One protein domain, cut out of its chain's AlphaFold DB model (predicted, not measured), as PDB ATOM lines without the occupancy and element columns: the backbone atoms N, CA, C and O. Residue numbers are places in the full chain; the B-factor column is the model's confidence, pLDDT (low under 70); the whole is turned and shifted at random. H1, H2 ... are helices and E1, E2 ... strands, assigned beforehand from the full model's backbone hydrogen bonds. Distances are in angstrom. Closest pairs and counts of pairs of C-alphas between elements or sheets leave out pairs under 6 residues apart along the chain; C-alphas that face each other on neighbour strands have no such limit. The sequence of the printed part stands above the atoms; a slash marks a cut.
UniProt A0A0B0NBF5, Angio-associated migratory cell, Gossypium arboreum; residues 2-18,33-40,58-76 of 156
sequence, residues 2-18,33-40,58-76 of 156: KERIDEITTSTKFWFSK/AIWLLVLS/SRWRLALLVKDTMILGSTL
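This is residues 2 to 18, 33 to 40 and 58 to 76 of the 156 residues of the protein "Angio-associated migratory cell" of Gossypium arboreum (UniProt A0A0B0NBF5). A strongly twisted sheet of three strands is grazed by one helix, H1, whose residues 13 to 18 stick out free. The 44 printed residues hold H1, E1, E2 and E3 in that order along the chain; the sheet, E1 - E2 - E3, is antiparallel, and the class is mixed, helices and strands. The whole is only just compact, close to loose, with a radius of gyration of the C-alphas of 10.8 A, and spans 31 by 20 by 18 A.

H1, residues 2 to 18, measures 24.5 A from C-alpha 2 at (-16.757, 6.677, 8.702). E1 is residues 33 to 40, 21.1 A; E2 is 59 to 66, 22.0 A; E3 is 69 to 75, 18.7 A, ending at C-alpha 75 (-33.359, 14.562, 17.604).

E1 and E2 are antiparallel at 155 degrees, with N 36 and O 63 2.8 A apart. E2 and E3, a hairpin with a tight link, are antiparallel at 153 degrees, with N 71 and O 64 2.8 A apart. H1 is on the sheet but only grazes it, with residues 2 to 12; its closest C-alphas to E3 are Ile 5 and Met 70, 7.3 A. In H1 every O i to N i+4 pair is within hydrogen-bond range.

Residues 19 to 32 and 41 to 57 are not printed, leaving C-alpha gaps of 19.6 A and 5.6 A. Mean pLDDT of the printed part is 71.8; 16 residues are under 70, among them 12 to 18.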
ATOM      1  N   LYS A   2     -18.154   6.263   8.465       52.72
ATOM      2  CA  LYS A   2     -16.757   6.677   8.702       52.72
ATOM      3  C   LYS A   2     -16.214   7.643   7.636       52.72
ATOM      4  O   LYS A   2     -15.761   8.718   7.978       52.72
ATOM      5  N   GLU A   3     -16.438   7.333   6.362       65.94
ATOM      6  CA  GLU A   3     -16.035   8.183   5.228       65.94
ATOM      7  C   GLU A   3     -16.655   9.596   5.260       65.94
ATOM      8  O   GLU A   3     -15.959  10.578   5.040       65.94
ATOM      9  N   ARG A   4     -17.938   9.727   5.640       59.81
ATOM     10  CA  ARG A   4     -18.585  11.044   5.810       59.81
ATOM     11  C   ARG A   4     -18.054  11.814   7.019       59.81
ATOM     12  O   ARG A   4     -18.027  13.038   6.995       59.81
ATOM     13  N   ILE A   5     -17.667  11.116   8.088       61.75
ATOM     14  CA  ILE A   5     -17.052  11.748   9.263       61.75
ATOM     15  C   ILE A   5     -15.664  12.269   8.891       61.75
ATOM     16  O   ILE A   5     -15.336  13.400   9.244       61.75
ATOM     17  N   ASP A   6     -14.887  11.495   8.133       68.38
ATOM     18  CA  ASP A   6     -13.572  11.907   7.642       68.38
ATOM     19  C   ASP A   6     -13.687  13.107   6.687       68.38
ATOM     20  O   ASP A   6     -12.900  14.048   6.783       68.38
ATOM     21  N   GLU A   7     -14.711  13.136   5.828       73.25
ATOM     22  CA  GLU A   7     -15.019  14.260   4.932       73.25
ATOM     23  C   GLU A   7     -15.391  15.540   5.701       73.25
ATOM     24  O   GLU A   7     -14.809  16.601   5.457       73.25
ATOM     25  N   ILE A   8     -16.309  15.445   6.674       69.56
ATOM     26  CA  ILE A   8     -16.691  16.569   7.547       69.56
ATOM     27  C   ILE A   8     -15.469  17.062   8.321       69.56
ATOM     28  O   ILE A   8     -15.209  18.264   8.367       69.56
ATOM     29  N   THR A   9     -14.691  16.144   8.892       66.56
ATOM     30  CA  THR A   9     -13.494  16.466   9.674       66.56
ATOM     31  C   THR A   9     -12.461  17.170   8.803       66.56
ATOM     32  O   THR A   9     -11.951  18.218   9.185       66.56
ATOM     33  N   THR A  10     -12.190  16.659   7.602       72.50
ATOM     34  CA  THR A  10     -11.230  17.258   6.663       72.50
ATOM     35  C   THR A  10     -11.678  18.644   6.208       72.50
ATOM     36  O   THR A  10     -10.881  19.581   6.227       72.50
ATOM     37  N   SER A  11     -12.959  18.805   5.873       70.19
ATOM     38  CA  SER A  11     -13.538  20.089   5.455       70.19
ATOM     39  C   SER A  11     -13.481  21.126   6.574       70.19
ATOM     40  O   SER A  11     -13.110  22.276   6.346       70.19
ATOM     41  N   THR A  12     -13.773  20.697   7.801       63.22
ATOM     42  CA  THR A  12     -13.696  21.528   9.005       63.22
ATOM     43  C   THR A  12     -12.253  21.969   9.263       63.22
ATOM     44  O   THR A  12     -11.986  23.163   9.384       63.22
ATOM     45  N   LYS A  13     -11.291  21.031   9.250       65.38
ATOM     46  CA  LYS A  13      -9.852  21.326   9.397       65.38
ATOM     47  C   LYS A  13      -9.361  22.297   8.314       65.38
ATOM     48  O   LYS A  13      -8.625  23.237   8.612       65.38
ATOM     49  N   PHE A  14      -9.804  22.112   7.070       67.25
ATOM     50  CA  PHE A  14      -9.466  22.991   5.951       67.25
ATOM     51  C   PHE A  14     -10.034  24.407   6.119       67.25
ATOM     52  O   PHE A  14      -9.306  25.379   5.907       67.25
ATOM     53  N   TRP A  15     -11.296  24.542   6.535       61.88
ATOM     54  CA  TRP A  15     -11.938  25.838   6.766       61.88
ATOM     55  C   TRP A  15     -11.178  26.680   7.800       61.88
ATOM     56  O   TRP A  15     -10.792  27.814   7.511       61.88
ATOM     57  N   PHE A  16     -10.852  26.089   8.953       58.25
ATOM     58  CA  PHE A  16     -10.066  26.759   9.993       58.25
ATOM     59  C   PHE A  16      -8.633  27.087   9.543       58.25
ATOM     60  O   PHE A  16      -8.089  28.117   9.929       58.25
ATOM     61  N   SER A  17      -8.029  26.278   8.665       60.59
ATOM     62  CA  SER A  17      -6.686  26.562   8.132       60.59
ATOM     63  C   SER A  17      -6.623  27.789   7.206       60.59
ATOM     64  O   SER A  17      -5.574  28.431   7.105       60.59
ATOM     65  N   LYS A  18      -7.732  28.129   6.528       57.09
ATOM     66  CA  LYS A  18      -7.822  29.276   5.607       57.09
ATOM     67  C   LYS A  18      -7.985  30.614   6.327       57.09
ATOM     68  O   LYS A  18      -7.509  31.628   5.820       57.09
ATOM     69  N   ALA A  33     -13.078  19.841  21.391       74.06
ATOM     70  CA  ALA A  33     -14.403  19.312  21.125       74.06
ATOM     71  C   ALA A  33     -15.202  20.349  20.328       74.06
ATOM     72  O   ALA A  33     -15.200  21.531  20.672       74.06
ATOM     73  N   ILE A  34     -15.858  19.913  19.253       77.06
ATOM     74  CA  ILE A  34     -16.661  20.761  18.367       77.06
ATOM     75  C   ILE A  34     -18.110  20.291  18.440       77.06
ATOM     76  O   ILE A  34     -18.395  19.116  18.206       77.06
ATOM     77  N   TRP A  35     -19.030  21.208  18.728       76.12
ATOM     78  CA  TRP A  35     -20.457  20.955  18.565       76.12
ATOM     79  C   TRP A  35     -20.856  21.191  17.106       76.12
ATOM     80  O   TRP A  35     -20.617  22.256  16.547       76.12
ATOM     81  N   LEU A  36     -21.458  20.179  16.491       76.88
ATOM     82  CA  LEU A  36     -21.961  20.194  15.125       76.88
ATOM     83  C   LEU A  36     -23.478  20.077  15.152       76.88
ATOM     84  O   LEU A  36     -24.041  19.246  15.866       76.88
ATOM     85  N   LEU A  37     -24.144  20.859  14.315       75.12
ATOM     86  CA  LEU A  37     -25.563  20.695  14.070       75.12
ATOM     87  C   LEU A  37     -25.760  19.916  12.769       75.12
ATOM     88  O   LEU A  37     -25.355  20.355  11.696       75.12
ATOM     89  N   VAL A  38     -26.368  18.739  12.872       76.50
ATOM     90  CA  VAL A  38     -26.509  17.796  11.762       76.50
ATOM     91  C   VAL A  38     -27.963  17.747  11.319       76.50
ATOM     92  O   VAL A  38     -28.855  17.428  12.109       76.50
ATOM     93  N   LEU A  39     -28.193  18.013  10.037       73.19
ATOM     94  CA  LEU A  39     -29.474  17.780   9.389       73.19
ATOM     95  C   LEU A  39     -29.481  16.377   8.781       73.19
ATOM     96  O   LEU A  39     -28.732  16.091   7.848       73.19
ATOM     97  N   SER A  40     -30.332  15.492   9.299       68.56
ATOM     98  CA  SER A  40     -30.630  14.225   8.636       68.56
ATOM     99  C   SER A  40     -31.957  14.350   7.904       68.56
ATOM    100  O   SER A  40     -33.000  14.471   8.549       68.56
ATOM    101  N   SER A  58     -36.780  16.338   7.669       62.72
ATOM    102  CA  SER A  58     -35.541  16.937   8.127       62.72
ATOM    103  C   SER A  58     -35.497  16.976   9.649       62.72
ATOM    104  O   SER A  58     -36.157  17.765  10.319       62.72
ATOM    105  N   ARG A  59     -34.688  16.082  10.206       74.25
ATOM    106  CA  ARG A  59     -34.478  15.946  11.639       74.25
ATOM    107  C   ARG A  59     -33.137  16.554  12.003       74.25
ATOM    108  O   ARG A  59     -32.090  16.016  11.650       74.25
ATOM    109  N   TRP A  60     -33.190  17.664  12.726       77.62
ATOM    110  CA  TRP A  60     -32.009  18.294  13.299       77.62
ATOM    111  C   TRP A  60     -31.542  17.528  14.541       77.62
ATOM    112  O   TRP A  60     -32.346  17.165  15.407       77.62
ATOM    113  N   ARG A  61     -30.235  17.270  14.622       78.44
ATOM    114  CA  ARG A  61     -29.564  16.605  15.746       78.44
ATOM    115  C   ARG A  61     -28.318  17.384  16.132       78.44
ATOM    116  O   ARG A  61     -27.575  17.823  15.260       78.44
ATOM    117  N   LEU A  62     -28.074  17.507  17.431       77.69
ATOM    118  CA  LEU A  62     -26.801  18.005  17.937       77.69
ATOM    119  C   LEU A  62     -25.793  16.849  17.967       77.69
ATOM    120  O   LEU A  62     -26.144  15.745  18.380       77.69
ATOM    121  N   ALA A  63     -24.565  17.076  17.519       81.94
ATOM    122  CA  ALA A  63     -23.490  16.092  17.521       81.94
ATOM    123  C   ALA A  63     -22.219  16.686  18.134       81.94
ATOM    124  O   ALA A  63     -21.924  17.857  17.930       81.94
ATOM    125  N   LEU A  64     -21.457  15.879  18.864       81.25
ATOM    126  CA  LEU A  64     -20.173  16.268  19.438       81.25
ATOM    127  C   LEU A  64     -19.050  15.556  18.686       81.25
ATOM    128  O   LEU A  64     -19.011  14.327  18.671       81.25
ATOM    129  N   LEU A  65     -18.140  16.313  18.079       81.88
ATOM    130  CA  LEU A  65     -16.906  15.798  17.493       81.88
ATOM    131  C   LEU A  65     -15.761  16.013  18.482       81.88
ATOM    132  O   LEU A  65     -15.367  17.145  18.746       81.88
ATOM    133  N   VAL A  66     -15.221  14.925  19.023       80.38
ATOM    134  CA  VAL A  66     -14.105  14.938  19.976       80.38
ATOM    135  C   VAL A  66     -13.149  13.800  19.640       80.38
ATOM    136  O   VAL A  66     -13.594  12.673  19.444       80.38
ATOM    137  N   LYS A  67     -11.839  14.071  19.554       81.00
ATOM    138  CA  LYS A  67     -10.811  13.052  19.232       81.00
ATOM    139  C   LYS A  67     -11.173  12.206  17.997       81.00
ATOM    140  O   LYS A  67     -11.216  10.979  18.067       81.00
ATOM    141  N   ASP A  68     -11.541  12.883  16.904       73.69
ATOM    142  CA  ASP A  68     -12.011  12.282  15.642       73.69
ATOM    143  C   ASP A  68     -13.200  11.295  15.806       73.69
ATOM    144  O   ASP A  68     -13.503  10.493  14.922       73.69
ATOM    145  N   THR A  69     -13.912  11.357  16.936       75.00
ATOM    146  CA  THR A  69     -15.101  10.554  17.238       75.00
ATOM    147  C   THR A  69     -16.330  11.450  17.250       75.00
ATOM    148  O   THR A  69     -16.377  12.447  17.969       75.00
ATOM    149  N   MET A  70     -17.344  11.083  16.466       79.88
ATOM    150  CA  MET A  70     -18.614  11.803  16.395       79.88
ATOM    151  C   MET A  70     -19.677  11.109  17.252       79.88
ATOM    152  O   MET A  70     -20.066   9.973  16.980       79.88
ATOM    153  N   ILE A  71     -20.177  11.811  18.266       82.25
ATOM    154  CA  ILE A  71     -21.254  11.367  19.151       82.25
ATOM    155  C   ILE A  71     -22.537  12.081  18.726       82.25
ATOM    156  O   ILE A  71     -22.658  13.292  18.882       82.25
ATOM    157  N   LEU A  72     -23.496  11.338  18.174       80.25
ATOM    158  CA  LEU A  72     -24.806  11.871  17.793       80.25
ATOM    159  C   LEU A  72     -25.733  11.938  19.008       80.25
ATOM    160  O   LEU A  72     -26.000  10.923  19.649       80.25
ATOM    161  N   GLY A  73     -26.262  13.125  19.281       73.19
ATOM    162  CA  GLY A  73     -27.318  13.343  20.258       73.19
ATOM    163  C   GLY A  73     -28.702  12.945  19.741       73.19
ATOM    164  O   GLY A  73     -28.887  12.453  18.620       73.19
ATOM    165  N   SER A  74     -29.708  13.179  20.583       77.25
ATOM    166  CA  SER A  74     -31.108  12.981  20.227       77.25
ATOM    167  C   SER A  74     -31.562  13.955  19.137       77.25
ATOM    168  O   SER A  74     -30.955  14.996  18.880       77.25
ATOM    169  N   THR A  75     -32.673  13.610  18.488       76.12
ATOM    170  CA  THR A  75     -33.359  14.562  17.604       76.12
ATOM    171  C   THR A  75     -33.898  15.709  18.446       76.12
ATOM    172  O   THR A  75     -34.435  15.443  19.517       76.12
ATOM    173  N   LEU A  76     -33.712  16.950  17.987       74.69
ATOM    174  CA  LEU A  76     -34.114  18.153  18.720       74.69
ATOM    175  C   LEU A  76     -35.645  18.258  18.804       74.69
ATOM    176  O   LEU A  76     -36.251  17.814  19.772       74.69
TER     177      LEU A  76